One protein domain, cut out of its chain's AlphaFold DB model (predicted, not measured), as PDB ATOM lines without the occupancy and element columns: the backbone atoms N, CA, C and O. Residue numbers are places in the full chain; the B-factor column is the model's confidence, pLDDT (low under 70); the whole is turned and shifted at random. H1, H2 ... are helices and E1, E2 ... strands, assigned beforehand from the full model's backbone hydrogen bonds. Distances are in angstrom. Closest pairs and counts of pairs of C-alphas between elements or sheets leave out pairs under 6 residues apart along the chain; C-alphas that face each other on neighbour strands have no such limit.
ATOM      1  N   SER A   2     -48.935  16.100 -31.361       54.28
ATOM      2  CA  SER A   2     -48.462  17.463 -31.626       54.28
ATOM      3  C   SER A   2     -49.592  18.298 -32.236       54.28
ATOM      4  O   SER A   2     -49.969  18.094 -33.384       54.28
ATOM      5  N   ARG A   3     -50.135  19.254 -31.473       72.62
ATOM      6  CA  ARG A   3     -51.156  20.213 -31.950       72.62
ATOM      7  C   ARG A   3     -50.604  21.211 -32.980       72.62
ATOM      8  O   ARG A   3     -51.362  21.967 -33.573       72.62
ATOM      9  N   ILE A   4     -49.284  21.242 -33.163       75.50
ATOM     10  CA  ILE A   4     -48.589  22.200 -34.030       75.50
ATOM     11  C   ILE A   4     -48.696  21.788 -35.504       75.50
ATOM     12  O   ILE A   4     -48.868  22.657 -36.352       75.50
ATOM     13  N   GLY A   5     -48.669  20.485 -35.810       70.81
ATOM     14  CA  GLY A   5     -48.736  19.979 -37.190       70.81
ATOM     15  C   GLY A   5     -50.071  20.245 -37.896       70.81
ATOM     16  O   GLY A   5     -50.105  20.373 -39.112       70.81
ATOM     17  N   GLN A   6     -51.167  20.386 -37.143       77.69
ATOM     18  CA  GLN A   6     -52.501  20.674 -37.694       77.69
ATOM     19  C   GLN A   6     -52.722  22.158 -38.007       77.69
ATOM     20  O   GLN A   6     -53.708  22.513 -38.645       77.69
ATOM     21  N   LYS A   7     -51.838  23.045 -37.532       82.69
ATOM     22  CA  LYS A   7     -51.992  24.479 -37.764       82.69
ATOM     23  C   LYS A   7     -51.564  24.809 -39.196       82.69
ATOM     24  O   LYS A   7     -50.378  24.609 -39.494       82.69
ATOM     25  N   PRO A   8     -52.454  25.376 -40.029       84.69
ATOM     26  CA  PRO A   8     -52.080  25.820 -41.363       84.69
ATOM     27  C   PRO A   8     -50.971  26.871 -41.280       84.69
ATOM     28  O   PRO A   8     -50.882  27.632 -40.307       84.69
ATOM     29  N   ILE A   9     -50.108  26.889 -42.288       85.19
ATOM     30  CA  ILE A   9     -49.077  27.912 -42.461       85.19
ATOM     31  C   ILE A   9     -49.647  28.917 -43.455       85.19
ATOM     32  O   ILE A   9     -50.000  28.534 -44.565       85.19
ATOM     33  N   LYS A  10     -49.803  30.176 -43.048       85.94
ATOM     34  CA  LYS A  10     -50.260  31.228 -43.958       85.94
ATOM     35  C   LYS A  10     -49.106  31.616 -44.871       85.94
ATOM     36  O   LYS A  10     -47.992  31.786 -44.381       85.94
ATOM     37  N   ILE A  11     -49.377  31.725 -46.163       82.19
ATOM     38  CA  ILE A  11     -48.442  32.326 -47.103       82.19
ATOM     39  C   ILE A  11     -48.638  33.836 -46.974       82.19
ATOM     40  O   ILE A  11     -49.759  34.338 -46.966       82.19
ATOM     41  N   GLU A  12     -47.551  34.553 -46.728       72.75
ATOM     42  CA  GLU A  12     -47.596  36.004 -46.578       72.75
ATOM     43  C   GLU A  12     -47.315  36.675 -47.924       72.75
ATOM     44  O   GLU A  12     -46.655  36.101 -48.791       72.75
ATOM     45  N   GLU A  13     -47.810  37.900 -48.108       72.62
ATOM     46  CA  GLU A  13     -47.612  38.640 -49.356       72.62
ATOM     47  C   GLU A  13     -46.115  38.753 -49.692       72.62
ATOM     48  O   GLU A  13     -45.312  39.162 -48.848       72.62
ATOM     49  N   LYS A  14     -45.761  38.441 -50.949       76.12
ATOM     50  CA  LYS A  14     -44.390  38.401 -51.511       76.12
ATOM     51  C   LYS A  14     -43.558  37.155 -51.179       76.12
ATOM     52  O   LYS A  14     -42.350  37.169 -51.424       76.12
ATOM     53  N   VAL A  15     -44.170  36.096 -50.649       83.75
ATOM     54  CA  VAL A  15     -43.534  34.776 -50.531       83.75
ATOM     55  C   VAL A  15     -44.220  33.795 -51.474       83.75
ATOM     56  O   VAL A  15     -45.415  33.550 -51.347       83.75
ATOM     57  N   ASP A  16     -43.451  33.193 -52.377       85.75
ATOM     58  CA  ASP A  16     -43.937  32.160 -53.289       85.75
ATOM     59  C   ASP A  16     -43.531  30.783 -52.766       85.75
ATOM     60  O   ASP A  16     -42.345  30.488 -52.585       85.75
ATOM     61  N   VAL A  17     -44.509  29.910 -52.540       86.88
ATOM     62  CA  VAL A  17     -44.269  28.515 -52.160       86.88
ATOM     63  C   VAL A  17     -44.617  27.620 -53.339       86.88
ATOM     64  O   VAL A  17     -45.712  27.690 -53.882       86.88
ATOM     65  N   THR A  18     -43.693  26.743 -53.718       86.81
ATOM     66  CA  THR A  18     -43.896  25.732 -54.759       86.81
ATOM     67  C   THR A  18     -43.654  24.348 -54.177       86.81
ATOM     68  O   THR A  18     -42.716  24.145 -53.404       86.81
ATOM     69  N   ILE A  19     -44.517  23.391 -54.514       86.25
ATOM     70  CA  ILE A  19     -44.416  22.010 -54.033       86.25
ATOM     71  C   ILE A  19     -44.274  21.084 -55.241       86.25
ATOM     72  O   ILE A  19     -45.231  20.847 -55.973       86.25
ATOM     73  N   ASN A  20     -43.075  20.534 -55.418       84.81
ATOM     74  CA  ASN A  20     -42.731  19.585 -56.472       84.81
ATOM     75  C   ASN A  20     -42.619  18.180 -55.872       84.81
ATOM     76  O   ASN A  20     -41.539  17.705 -55.509       84.81
ATOM     77  N   GLY A  21     -43.764  17.512 -55.724       84.94
ATOM     78  CA  GLY A  21     -43.844  16.192 -55.101       84.94
ATOM     79  C   GLY A  21     -43.451  16.243 -53.624       84.94
ATOM     80  O   GLY A  21     -44.266  16.597 -52.780       84.94
ATOM     81  N   LYS A  22     -42.200  15.881 -53.314       86.56
ATOM     82  CA  LYS A  22     -41.644  15.933 -51.949       86.56
ATOM     83  C   LYS A  22     -40.772  17.159 -51.699       86.56
ATOM     84  O   LYS A  22     -40.371  17.391 -50.564       86.56
ATOM     85  N   GLU A  23     -40.436  17.928 -52.725       88.69
ATOM     86  CA  GLU A  23     -39.603  19.116 -52.567       88.69
ATOM     87  C   GLU A  23     -40.486  20.350 -52.399       88.69
ATOM     88  O   GLU A  23     -41.293  20.663 -53.268       88.69
ATOM     89  N   VAL A  24     -40.327  21.053 -51.280       89.25
ATOM     90  CA  VAL A  24     -40.969  22.340 -51.017       89.25
ATOM     91  C   VAL A  24     -39.926  23.424 -51.216       89.25
ATOM     92  O   VAL A  24     -38.893  23.429 -50.546       89.25
ATOM     93  N   LEU A  25     -40.188  24.335 -52.141       90.38
ATOM     94  CA  LEU A  25     -39.303  25.444 -52.452       90.38
ATOM     95  C   LEU A  25     -40.028  26.751 -52.141       90.38
ATOM     96  O   LEU A  25     -41.089  27.034 -52.693       90.38
ATOM     97  N   VAL A  26     -39.453  27.514 -51.217       90.56
ATOM     98  CA  VAL A  26     -39.995  28.773 -50.704       90.56
ATOM     99  C   VAL A  26     -39.096  29.902 -51.190       90.56
ATOM    100  O   VAL A  26     -37.905  29.907 -50.881       90.56
ATOM    101  N   LYS A  27     -39.647  30.842 -51.956       89.50
ATOM    102  CA  LYS A  27     -38.950  32.028 -52.466       89.50
ATOM    103  C   LYS A  27     -39.506  33.278 -51.813       89.50
ATOM    104  O   LYS A  27     -40.713  33.403 -51.642       89.50
ATOM    105  N   GLY A  28     -38.633  34.217 -51.494       89.00
ATOM    106  CA  GLY A  28     -39.023  35.519 -50.977       89.00
ATOM    107  C   GLY A  28     -37.947  36.574 -51.226       89.00
ATOM    108  O   GLY A  28     -36.972  36.319 -51.937       89.00
ATOM    109  N   PRO A  29     -38.103  37.773 -50.646       88.31
ATOM    110  CA  PRO A  29     -37.206  38.900 -50.896       88.31
ATOM    111  C   PRO A  29     -35.757  38.665 -50.442       88.31
ATOM    112  O   PRO A  29     -34.845  39.236 -51.035       88.31
ATOM    113  N   LEU A  30     -35.525  37.842 -49.413       88.12
ATOM    114  CA  LEU A  30     -34.187  37.581 -48.861       88.12
ATOM    115  C   LEU A  30     -33.495  36.347 -49.463       88.12
ATOM    116  O   LEU A  30     -32.356  36.053 -49.099       88.12
ATOM    117  N   GLY A  31     -34.154  35.627 -50.375       89.25
ATOM    118  CA  GLY A  31     -33.591  34.461 -51.053       89.25
ATOM    119  C   GLY A  31     -34.588  33.320 -51.232       89.25
ATOM    120  O   GLY A  31     -35.804  33.502 -51.165       89.25
ATOM    121  N   GLU A  32     -34.054  32.122 -51.459       91.31
ATOM    122  CA  GLU A  32     -34.833  30.896 -51.618       91.31
ATOM    123  C   GLU A  32     -34.349  29.796 -50.672       91.31
ATOM    124  O   GLU A  32     -33.154  29.658 -50.403       91.31
ATOM    125  N   ILE A  33     -35.289  29.006 -50.155       91.25
ATOM    126  CA  ILE A  33     -35.018  27.873 -49.272       91.25
ATOM    127  C   ILE A  33     -35.703  26.637 -49.848       91.25
ATOM    128  O   ILE A  33     -36.906  26.633 -50.113       91.25
ATOM    129  N   LYS A  34     -34.924  25.564 -50.005       92.50
ATOM    130  CA  LYS A  34     -35.399  24.255 -50.452       92.50
ATOM    131  C   LYS A  34     -35.461  23.287 -49.272       92.50
ATOM    132  O   LYS A  34     -34.467  23.082 -48.580       92.50
ATOM    133  N   ILE A  35     -36.617  22.663 -49.070       91.19
ATOM    134  CA  ILE A  35     -36.861  21.643 -48.046       91.19
ATOM    135  C   ILE A  35     -37.301  20.355 -48.740       91.19
ATOM    136  O   ILE A  35     -38.222  20.364 -49.551       91.19
ATOM    137  N   VAL A  36     -36.670  19.232 -48.399       91.12
ATOM    138  CA  VAL A  36     -37.071  17.907 -48.892       91.12
ATOM    139  C   VAL A  36     -37.888  17.199 -47.816       91.12
ATOM    140  O   VAL A  36     -37.410  16.997 -46.698       91.12
ATOM    141  N   LEU A  37     -39.124  16.834 -48.147       88.56
ATOM    142  CA  LEU A  37     -40.037  16.127 -47.260       88.56
ATOM    143  C   LEU A  37     -39.742  14.618 -47.243       88.56
ATOM    144  O   LEU A  37     -39.502  14.021 -48.296       88.56
ATOM    145  N   PRO A  38     -39.802  13.964 -46.069       86.56
ATOM    146  CA  PRO A  38     -39.738  12.517 -45.968       86.56
ATOM    147  C   PRO A  38     -41.009  11.877 -46.515       86.56
ATOM    148  O   PRO A  38     -42.096  12.430 -46.414       86.56
ATOM    149  N   ASP A  39     -40.889  10.630 -46.952       85.31
ATOM    150  CA  ASP A  39     -41.952   9.853 -47.597       85.31
ATOM    151  C   ASP A  39     -43.273   9.775 -46.833       85.31
ATOM    152  O   ASP A  39     -44.333   9.645 -47.446       85.31
ATOM    153  N   VAL A  40     -43.201   9.844 -45.505       85.75
ATOM    154  CA  VAL A  40     -44.343   9.721 -44.592       85.75
ATOM    155  C   VAL A  40     -45.143  11.019 -44.424       85.75
ATOM    156  O   VAL A  40     -46.195  10.991 -43.779       85.75
ATOM    157  N   ILE A  41     -44.663  12.132 -44.986       86.44
ATOM    158  CA  ILE A  41     -45.286  13.458 -44.934       86.44
ATOM    159  C   ILE A  41     -45.581  13.933 -46.351       86.44
ATOM    160  O   ILE A  41     -44.731  13.824 -47.230       86.44
ATOM    161  N   ASP A  42     -46.752  14.534 -46.530       85.38
ATOM    162  CA  ASP A  42     -47.070  15.317 -47.716       85.38
ATOM    163  C   ASP A  42     -47.345  16.770 -47.314       85.38
ATOM    164  O   ASP A  42     -47.750  17.068 -46.187       85.38
ATOM    165  N   ALA A  43     -47.135  17.687 -48.250       85.25
ATOM    166  CA  ALA A  43     -47.569  19.067 -48.126       85.25
ATOM    167  C   ALA A  43     -48.418  19.427 -49.343       85.25
ATOM    168  O   ALA A  43     -48.141  18.987 -50.458       85.25
ATOM    169  N   LYS A  44     -49.466  20.214 -49.116       85.56
ATOM    170  CA  LYS A  44     -50.337  20.741 -50.163       85.56
ATOM    171  C   LYS A  44     -50.541  22.228 -49.943       85.56
ATOM    172  O   LYS A  44     -50.586  22.683 -48.798       85.56
ATOM    173  N   ILE A  45     -50.656  22.954 -51.044       82.31
ATOM    174  CA  ILE A  45     -51.100  24.342 -51.029       82.31
ATOM    175  C   ILE A  45     -52.623  24.311 -51.139       82.31
ATOM    176  O   ILE A  45     -53.179  23.598 -51.971       82.31
ATOM    177  N   ASP A  46     -53.269  24.997 -50.215       78.31
ATOM    178  CA  ASP A  46     -54.693  25.265 -50.192       78.31
ATOM    179  C   ASP A  46     -54.898  26.690 -50.714       78.31
ATOM    180  O   ASP A  46     -54.673  27.673 -49.995       78.31
ATOM    181  N   ASP A  47     -55.236  26.769 -52.002       64.88
ATOM    182  CA  ASP A  47     -55.465  28.009 -52.749       64.88
ATOM    183  C   ASP A  47     -56.888  28.565 -52.536       64.88
ATOM    184  O   ASP A  47     -57.185  29.677 -52.968       64.88
ATOM    185  N   GLU A  48     -57.779  27.826 -51.855       57.34
ATOM    186  CA  GLU A  48     -59.171  28.245 -51.611       57.34
ATOM    187  C   GLU A  48     -59.286  29.306 -50.500       57.34
ATOM    188  O   GLU A  48     -60.299  29.997 -50.386       57.34
ATOM    189  N   ALA A  49     -58.246  29.475 -49.681       52.62
ATOM    190  CA  ALA A  49     -58.184  30.529 -48.680       52.62
ATOM    191  C   ALA A  49     -57.551  31.797 -49.272       52.62
ATOM    192  O   ALA A  49     -56.399  31.760 -49.697       52.62
ATOM    193  N   GLU A  50     -58.257  32.932 -49.216       48.12
ATOM    194  CA  GLU A  50     -57.720  34.260 -49.557       48.12
ATOM    195  C   GLU A  50     -56.346  34.472 -48.881       48.12
ATOM    196  O   GLU A  50     -56.250  34.584 -47.654       48.12
ATOM    197  N   GLY A  51     -55.270  34.440 -49.680       58.47
ATOM    198  CA  GLY A  51     -53.876  34.561 -49.228       58.47
ATOM    199  C   GLY A  51     -53.022  33.283 -49.267       58.47
ATOM    200  O   GLY A  51     -51.838  33.373 -48.979       58.47
ATOM    201  N   GLY A  52     -53.572  32.120 -49.637       73.50
ATOM    202  CA  GLY A  52     -52.834  30.857 -49.773       73.50
ATOM    203  C   GLY A  52     -52.375  30.260 -48.435       73.50
ATOM    204  O   GLY A  52     -51.856  30.938 -47.540       73.50
ATOM    205  N   ARG A  53     -52.574  28.955 -48.236       83.06
ATOM    206  CA  ARG A  53     -52.116  28.261 -47.018       83.06
ATOM    207  C   ARG A  53     -51.395  26.972 -47.360       83.06
ATOM    208  O   ARG A  53     -51.829  26.228 -48.221       83.06
ATOM    209  N   VAL A  54     -50.326  26.657 -46.636       84.12
ATOM    210  CA  VAL A  54     -49.690  25.338 -46.718       84.12
ATOM    211  C   VAL A  54     -50.250  24.450 -45.614       84.12
ATOM    212  O   VAL A  54     -50.140  24.754 -44.420       84.12
ATOM    213  N   LEU A  55     -50.837  23.331 -46.026       86.25
ATOM    214  CA  LEU A  55     -51.294  22.255 -45.160       86.25
ATOM    215  C   LEU A  55     -50.299  21.101 -45.240       86.25
ATOM    216  O   LEU A  55     -50.010  20.577 -46.314       86.25
ATOM    217  N   VAL A  56     -49.789  20.687 -44.083       86.62
ATOM    218  CA  VAL A  56     -48.926  19.510 -43.972       86.62
ATOM    219  C   VAL A  56     -49.776  18.349 -43.476       86.62
ATOM    220  O   VAL A  56     -50.444  18.466 -42.447       86.62
ATOM    221  N   SER A  57     -49.742  17.226 -44.182       86.00
ATOM    222  CA  SER A  57     -50.438  15.993 -43.826       86.00
ATOM    223  C   SER A  57     -49.451  14.842 -43.631       86.00
ATOM    224  O   SER A  57     -48.304  14.866 -44.073       86.00
ATOM    225  N   ARG A  58     -49.899  13.815 -42.915       86.56
ATOM    226  CA  ARG A  58     -49.151  12.578 -42.668       86.56
ATOM    227  C   ARG A  58     -49.870  11.425 -43.357       86.56
ATOM    228  O   ARG A  58     -51.097  11.397 -43.348       86.56
ATOM    229  N   LYS A  59     -49.118  10.474 -43.912       84.00
ATOM    230  CA  LYS A  59     -49.701   9.286 -44.567       84.00
ATOM    231  C   LYS A  59     -50.187   8.246 -43.568       84.00
ATOM    232  O   LYS A  59     -51.247   7.666 -43.757       84.00
ATOM    233  N   ASN A  60     -49.417   8.041 -42.499       84.31
ATOM    234  CA  ASN A  60     -49.658   6.995 -41.507       84.31
ATOM    235  C   ASN A  60     -49.614   7.577 -40.086       84.31
ATOM    236  O   ASN A  60     -48.886   8.533 -39.827       84.31
ATOM    237  N   ASP A  61     -50.296   6.929 -39.142       80.50
ATOM    238  CA  ASP A  61     -50.318   7.297 -37.715       80.50
ATOM    239  C   ASP A  61     -49.208   6.631 -36.884       80.50
ATOM    240  O   ASP A  61     -49.338   6.400 -35.684       80.50
ATOM    241  N   THR A  62     -48.068   6.338 -37.510       85.56
ATOM    242  CA  THR A  62     -46.896   5.850 -36.772       85.56
ATOM    243  C   THR A  62     -46.335   6.940 -35.855       85.56
ATOM    244  O   THR A  62     -46.472   8.142 -36.116       85.56
ATOM    245  N   GLU A  63     -45.642   6.531 -34.794       83.81
ATOM    246  CA  GLU A  63     -44.973   7.457 -33.875       83.81
ATOM    247  C   GLU A  63     -43.993   8.378 -34.622       83.81
ATOM    248  O   GLU A  63     -44.013   9.601 -34.455       83.81
ATOM    249  N   ARG A  64     -43.230   7.804 -35.562       84.38
ATOM    250  CA  ARG A  64     -42.300   8.538 -36.427       84.38
ATOM    251  C   ARG A  64     -43.010   9.573 -37.302       84.38
ATOM    252  O   ARG A  64     -42.551  10.707 -37.383       84.38
ATOM    253  N   ALA A  65     -44.128   9.218 -37.932       84.19
ATOM    254  CA  ALA A  65     -44.886  10.155 -38.763       84.19
ATOM    255  C   ALA A  65     -45.477  11.307 -37.935       84.19
ATOM    256  O   ALA A  65     -45.444  12.458 -38.362       84.19
ATOM    257  N   THR A  66     -45.946  11.026 -36.717       83.94
ATOM    258  CA  THR A  66     -46.488  12.051 -35.813       83.94
ATOM    259  C   THR A  66     -45.410  13.018 -35.316       83.94
ATOM    260  O   THR A  66     -45.668  14.220 -35.227       83.94
ATOM    261  N   ALA A  67     -44.204  12.523 -35.021       84.94
ATOM    262  CA  ALA A  67     -43.066  13.360 -34.643       84.94
ATOM    263  C   ALA A  67     -42.624  14.264 -35.802       84.94
ATOM    264  O   ALA A  67     -42.515  15.480 -35.641       84.94
ATOM    265  N   LEU A  68     -42.446  13.685 -36.994       87.94
ATOM    266  CA  LEU A  68     -41.981  14.426 -38.164       87.94
ATOM    267  C   LEU A  68     -43.018  15.448 -38.654       87.94
ATOM    268  O   LEU A  68     -42.629  16.507 -39.142       87.94
ATOM    269  N   HIS A  69     -44.319  15.172 -38.511       87.31
ATOM    270  CA  HIS A  69     -45.387  16.076 -38.954       87.31
ATOM    271  C   HIS A  69     -45.247  17.478 -38.350       87.31
ATOM    272  O   HIS A  69     -45.281  18.474 -39.071       87.31
ATOM    273  N   GLY A  70     -45.019  17.561 -37.036       87.25
ATOM    274  CA  GLY A  70     -44.777  18.838 -36.364       87.25
ATOM    275  C   GLY A  70     -43.465  19.494 -36.800       87.25
ATOM    276  O   GLY A  70     -43.433  20.699 -37.037       87.25
ATOM    277  N   THR A  71     -42.402  18.701 -36.946       90.00
ATOM    278  CA  THR A  71     -41.070  19.178 -37.337       90.00
ATOM    279  C   THR A  71     -41.069  19.812 -38.724       90.00
ATOM    280  O   THR A  71     -40.616  20.944 -38.876       90.00
ATOM    281  N   PHE A  72     -41.627  19.138 -39.732       90.00
ATOM    282  CA  PHE A  72     -41.644  19.652 -41.103       90.00
ATOM    283  C   PHE A  72     -42.612  20.815 -41.290       90.00
ATOM    284  O   PHE A  72     -42.292  21.750 -42.021       90.00
ATOM    285  N   ARG A  73     -43.729  20.834 -40.555       91.38
ATOM    286  CA  ARG A  73     -44.577  22.029 -40.467       91.38
ATOM    287  C   ARG A  73     -43.775  23.223 -39.945       91.38
ATOM    288  O   ARG A  73     -43.846  24.299 -40.530       91.38
ATOM    289  N   SER A  74     -43.001  23.052 -38.873       90.94
ATOM    290  CA  SER A  74     -42.153  24.128 -38.345       90.94
ATOM    291  C   SER A  74     -41.036  24.520 -39.313       90.94
ATOM    292  O   SER A  74     -40.770  25.704 -39.455       90.94
ATOM    293  N   HIS A  75     -40.417  23.575 -40.026       91.38
ATOM    294  CA  HIS A  75     -39.403  23.906 -41.031       91.38
ATOM    295  C   HIS A  75     -39.959  24.757 -42.171       91.38
ATOM    296  O   HIS A  75     -39.331  25.748 -42.532       91.38
ATOM    297  N   ILE A  76     -41.136  24.415 -42.703       89.44
ATOM    298  CA  ILE A  76     -41.779  25.212 -43.756       89.44
ATOM    299  C   ILE A  76     -42.164  26.593 -43.215       89.44
ATOM    300  O   ILE A  76     -41.888  27.593 -43.865       89.44
ATOM    301  N   ALA A  77     -42.738  26.666 -42.009       90.50
ATOM    302  CA  ALA A  77     -43.096  27.945 -41.393       90.50
ATOM    303  C   ALA A  77     -41.864  28.843 -41.185       90.50
ATOM    304  O   ALA A  77     -41.880  30.005 -41.577       90.50
ATOM    305  N   ASN A  78     -40.770  28.281 -40.663       92.19
ATOM    306  CA  ASN A  78     -39.510  28.997 -40.478       92.19
ATOM    307  C   ASN A  78     -38.889  29.421 -41.815       92.19
ATOM    308  O   ASN A  78     -38.219  30.445 -41.873       92.19
ATOM    309  N   ALA A  79     -39.069  28.644 -42.887       90.94
ATOM    310  CA  ALA A  79     -38.595  29.040 -44.209       90.94
ATOM    311  C   ALA A  79     -39.383  30.236 -44.753       90.94
ATOM    312  O   ALA A  79     -38.762  31.165 -45.255       90.94
ATOM    313  N   VAL A  80     -40.713  30.244 -44.602       89.38
ATOM    314  CA  VAL A  80     -41.576  31.375 -44.992       89.38
ATOM    315  C   VAL A  80     -41.196  32.646 -44.227       89.38
ATOM    316  O   VAL A  80     -40.965  33.683 -44.843       89.38
ATOM    317  N   GLU A  81     -41.054  32.560 -42.903       89.44
ATOM    318  CA  GLU A  81     -40.609  33.685 -42.066       89.44
ATOM    319  C   GLU A  81     -39.177  34.123 -42.430       89.44
ATOM    320  O   GLU A  81     -38.891  35.307 -42.600       89.44
ATOM    321  N   GLY A  82     -38.283  33.157 -42.654       90.31
ATOM    322  CA  GLY A  82     -36.873  33.388 -42.955       90.31
ATOM    323  C   GLY A  82     -36.607  34.077 -44.291       90.31
ATOM    324  O   GLY A  82     -35.728  34.932 -44.354       90.31
ATOM    325  N   VAL A  83     -37.352  33.754 -45.354       90.31
ATOM    326  CA  VAL A  83     -37.190  34.445 -46.650       90.31
ATOM    327  C   VAL A  83     -37.767  35.862 -46.641       90.31
ATOM    328  O   VAL A  83     -37.452  36.644 -47.541       90.31
ATOM    329  N   LYS A  84     -38.598  36.200 -45.647       85.50
ATOM    330  CA  LYS A  84     -39.216  37.519 -45.493       85.50
ATOM    331  C   LYS A  84     -38.428  38.424 -44.545       85.50
ATOM    332  O   LYS A  84     -38.040  39.518 -44.944       85.50
ATOM    333  N   GLU A  85     -38.227  37.988 -43.304       87.19
ATOM    334  CA  GLU A  85     -37.650  38.803 -42.224       87.19
ATOM    335  C   GLU A  85     -36.184  38.450 -41.938       87.19
ATOM    336  O   GLU A  85     -35.419  39.283 -41.451       87.19
ATOM    337  N   GLY A  86     -35.767  37.232 -42.292       87.75
ATOM    338  CA  GLY A  86     -34.453  36.703 -41.947       87.75
ATOM    339  C   GLY A  86     -34.377  36.275 -40.482       87.75
ATOM    340  O   GLY A  86     -35.349  36.325 -39.734       87.75
ATOM    341  N   PHE A  87     -33.198  35.829 -40.052       89.31
ATOM    342  CA  PHE A  87     -32.965  35.415 -38.669       89.31
ATOM    343  C   PHE A  87     -31.802  36.187 -38.065       89.31
ATOM    344  O   PHE A  87     -30.733  36.299 -38.664       89.31
ATOM    345  N   LEU A  88     -31.985  36.657 -36.832       90.75
ATOM    346  CA  LEU A  88     -30.945  37.328 -36.064       90.75
ATOM    347  C   LEU A  88     -30.842  36.696 -34.675       90.75
ATOM    348  O   LEU A  88     -31.828  36.589 -33.950       90.75
ATOM    349  N   LYS A  89     -29.628  36.303 -34.281       91.19
ATOM    350  CA  LYS A  89     -29.309  35.915 -32.902       91.19
ATOM    351  C   LYS A  89     -28.346  36.932 -32.306       91.19
ATOM    352  O   LYS A  89     -27.270  37.157 -32.853       91.19
ATOM    353  N   LYS A  90     -28.738  37.535 -31.183       91.81
ATOM    354  CA  LYS A  90     -27.869  38.418 -30.396       91.81
ATOM    355  C   LYS A  90     -27.042  37.557 -29.449       91.81
ATOM    356  O   LYS A  90     -27.605  36.748 -28.719       91.81
ATOM    357  N   LEU A  91     -25.725  37.718 -29.499       90.62
ATOM    358  CA  LEU A  91     -24.777  37.010 -28.643       90.62
ATOM    359  C   LEU A  91     -24.033  38.034 -27.790       90.62
ATOM    360  O   LEU A  91     -23.604  39.066 -28.303       90.62
ATOM    361  N   GLU A  92     -23.883  37.736 -26.504       89.69
ATOM    362  CA  GLU A  92     -23.143  38.553 -25.546       89.69
ATOM    363  C   GLU A  92     -21.915  37.774 -25.066       89.69
ATOM    364  O   GLU A  92     -21.986  36.564 -24.848       89.69
ATOM    365  N   ILE A  93     -20.784  38.463 -24.922       89.56
ATOM    366  CA  ILE A  93     -19.528  37.878 -24.452       89.56
ATOM    367  C   ILE A  93     -19.195  38.504 -23.100       89.56
ATOM    368  O   ILE A  93     -19.087  39.723 -22.997       89.56
ATOM    369  N   GLN A  94     -19.001  37.664 -22.083       90.62
ATOM    370  CA  GLN A  94     -18.667  38.088 -20.724       90.62
ATOM    371  C   GLN A  94     -17.331  37.477 -20.290       90.62
ATOM    372  O   GLN A  94     -17.143  36.263 -20.360       90.62
ATOM    373  N   GLY A  95     -16.398  38.324 -19.852       90.25
ATOM    374  CA  GLY A  95     -15.080  37.911 -19.369       90.25
ATOM    375  C   GLY A  95     -14.071  39.059 -19.388       90.25
ATOM    376  O   GLY A  95     -14.089  39.903 -20.285       90.25
ATOM    377  N   VAL A  96     -13.176  39.106 -18.398       89.12
ATOM    378  CA  VAL A  96     -12.118  40.126 -18.339       89.12
ATOM    379  C   VAL A  96     -11.118  39.862 -19.465       89.12
ATOM    380  O   VAL A  96     -10.507  38.800 -19.526       89.12
ATOM    381  N   GLY A  97     -10.974  40.821 -20.381       87.00
ATOM    382  CA  GLY A  97     -10.098  40.700 -21.550       87.00
ATOM    383  C   GLY A  97     -10.715  39.984 -22.757       87.00
ATOM    384  O   GLY A  97     -10.058  39.905 -23.797       87.00
ATOM    385  N   TYR A  98     -11.964  39.511 -22.667       93.25
ATOM    386  CA  TYR A  98     -12.655  38.935 -23.819       93.25
ATOM    387  C   TYR A  98     -13.073  40.038 -24.785       93.25
ATOM    388  O   TYR A  98     -13.684  41.032 -24.396       93.25
ATOM    389  N   ARG A  99     -12.739  39.870 -26.063       89.75
ATOM    390  CA  ARG A  99     -13.077  40.846 -27.104       89.75
ATOM    391  C   ARG A  99     -13.381  40.155 -28.420       89.75
ATOM    392  O   ARG A  99     -12.752  39.159 -28.771       89.75
ATOM    393  N   CYS A 100     -14.313  40.719 -29.171       90.75
ATOM    394  CA  CYS A 100     -14.595  40.325 -30.544       90.75
ATOM    395  C   CYS A 100     -14.220  41.461 -31.497       90.75
ATOM    396  O   CYS A 100     -14.454  42.634 -31.202       90.75
ATOM    397  N   ARG A 101     -13.652  41.117 -32.650       90.81
ATOM    398  CA  ARG A 101     -13.401  42.047 -33.753       90.81
ATOM    399  C   ARG A 101     -13.909  41.435 -35.048       90.81
ATOM    400  O   ARG A 101     -13.871  40.222 -35.227       90.81
ATOM    401  N   LEU A 102     -14.370  42.289 -35.949       93.62
ATOM    402  CA  LEU A 102     -14.762  41.910 -37.295       93.62
ATOM    403  C   LEU A 102     -13.618  42.261 -38.258       93.62
ATOM    404  O   LEU A 102     -13.197  43.414 -38.324       93.62
ATOM    405  N   GLU A 103     -13.084  41.262 -38.955       93.19
ATOM    406  CA  GLU A 103     -12.017  41.399 -39.953       93.19
ATOM    407  C   GLU A 103     -12.559  40.962 -41.318       93.19
ATOM    408  O   GLU A 103     -12.568  39.777 -41.669       93.19
ATOM    409  N   GLY A 104     -13.088  41.923 -42.081       92.44
ATOM    410  CA  GLY A 104     -13.825  41.641 -43.317       92.44
ATOM    411  C   GLY A 104     -15.058  40.780 -43.029       92.44
ATOM    412  O   GLY A 104     -15.934  41.199 -42.285       92.44
ATOM    413  N   ASN A 105     -15.103  39.554 -43.561       91.88
ATOM    414  CA  ASN A 105     -16.189  38.592 -43.300       91.88
ATOM    415  C   ASN A 105     -15.878  37.601 -42.160       91.88
ATOM    416  O   ASN A 105     -16.632  36.650 -41.952       91.88
ATOM    417  N   LYS A 106     -14.760  37.770 -41.440       91.75
ATOM    418  CA  LYS A 106     -14.359  36.885 -40.338       91.75
ATOM    419  C   LYS A 106     -14.656  37.540 -38.991       91.75
ATOM    420  O   LYS A 106     -14.243  38.669 -38.736       91.75
ATOM    421  N   LEU A 107     -15.333  36.808 -38.108       91.25
ATOM    422  CA  LEU A 107     -15.494  37.186 -36.705       91.25
ATOM    423  C   LEU A 107     -14.325  36.608 -35.897       91.25
ATOM    424  O   LEU A 107     -14.244  35.397 -35.701       91.25
ATOM    425  N   VAL A 108     -13.418  37.468 -35.441       90.69
ATOM    426  CA  VAL A 108     -12.276  37.093 -34.601       90.69
ATOM    427  C   VAL A 108     -12.680  37.214 -33.136       90.69
ATOM    428  O   VAL A 108     -13.018  38.299 -32.658       90.69
ATOM    429  N   LEU A 109     -12.641  36.092 -32.421       92.06
ATOM    430  CA  LEU A 109     -12.985  35.992 -31.005       92.06
ATOM    431  C   LEU A 109     -11.711  35.771 -30.188       92.06
ATOM    432  O   LEU A 109     -11.040  34.755 -30.336       92.06
ATOM    433  N   LEU A 110     -11.387  36.718 -29.313       90.50
ATOM    434  CA  LEU A 110     -10.265  36.621 -28.385       90.50
ATOM    435  C   LEU A 110     -10.828  36.333 -26.998       90.50
ATOM    436  O   LEU A 110     -11.267  37.243 -26.300       90.50
ATOM    437  N   ILE A 111     -10.837  35.049 -26.649       91.56
ATOM    438  CA  ILE A 111     -11.443  34.493 -25.428       91.56
ATOM    439  C   ILE A 111     -10.418  33.740 -24.558       91.56
ATOM    440  O   ILE A 111     -10.773  32.830 -23.820       91.56
ATOM    441  N   GLY A 112      -9.131  34.093 -24.662       86.94
ATOM    442  CA  GLY A 112      -8.074  33.576 -23.779       86.94
ATOM    443  C   GLY A 112      -7.393  32.268 -24.208       86.94
ATOM    444  O   GLY A 112      -6.580  31.753 -23.447       86.94
ATOM    445  N   PHE A 113      -7.676  31.741 -25.404       85.75
ATOM    446  CA  PHE A 113      -6.915  30.624 -25.984       85.75
ATOM    447  C   PHE A 113      -5.619  31.116 -26.650       85.75
ATOM    448  O   PHE A 113      -5.603  32.209 -27.222       85.75
ATOM    449  N   THR A 114      -4.550  30.316 -26.540       71.56
ATOM    450  CA  THR A 114      -3.218  30.558 -27.134       71.56
ATOM    451  C   THR A 114      -2.991  29.662 -28.340       71.56
ATOM    452  O   THR A 114      -3.465  28.505 -28.289       71.56
TER     453      THR A 114
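This is residues 2 to 114 of the 114 residues of the protein "50S ribosomal protein L6" of bacterium (UniProt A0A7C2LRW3). What would one see first? A long helix, H1, covers one face of a small sheet, E1 E2 E3, and also packs on the hairpin E4 and E5; from the end of H1 a long arm, residues 85 to 98, leads out to a separate small hairpin, E6 and E7, far from this body. What is it made of? The 113 printed residues hold one named helix and seven named strands, in the order E1 E2 E3 E4 E5 H1 E6 E7, and the class is mixed; the three sheets, E1 - E2 - E3, E4 - E5 and E6 - E7, are antiparallel. How spread out is it? The whole is loose, with a radius of gyration of the C-alphas of 19.3 A, and elongated, spanning 57 by 35 by 22 A.

Where is the largest sheet? E1 is residues 16 to 20, 13.0 A long from C-alpha 16 at (-43.937, 32.160, -53.289); E2 is residues 23 to 28, 16.5 A, and E3 residues 31 to 36, 17.1 A. Which elements follow? E4 is residues 41 to 46, 16.0 A, and E5 residues 53 to 58, 16.5 A. H1, residues 63 to 84, is 32.7 A long and ends with C-alpha 84 at (-39.216, 37.519, -45.493). E6 is residues 99 to 103, 12.9 A, and E7 residues 106 to 110, 12.6 A, ending with C-alpha 110 at (-10.265, 36.621, -28.385).

How are E1, E2 and E3 joined? They form a meander, each strand the antiparallel neighbour of the one before, with N 18 and O 25 at 2.8 A and N 26 and O 33 at 2.9 A. How does H1 stand to them? In these two layers, a helix on one face of a sheet, H1 is over E2 and E3 at a height over the sheet of 10.3 A and runs along the strands, 3 degrees from E2 on the local plane; the closest C-alphas of E2 and H1 are Gly 28 and Val 83, 4.8 A. In H1, 16 of 18 O i to N i+4 pairs are within hydrogen-bond range. What of the hairpins E4 and E5, E6 and E7? N 44 and O 55 are 2.9 A apart, and Val 56 of E5 and Arg 73 of H1 have the closest C-alphas of those elements, 6.1 A. In the other hairpin N 103 and O 106 are 2.8 A apart, and E7 and H1 are apart.

How far does it reach? The C-alphas of Glu 48 and Thr 114, the two farthest apart, are 61.1 A from each other. Is the printed part whole? It has no cut, and the link from H1 to E6, 14 residues, is long. Where is confidence low? The mean pLDDT of the printed part is 85.2; residue 2 and residues 47 to 51 are under 70.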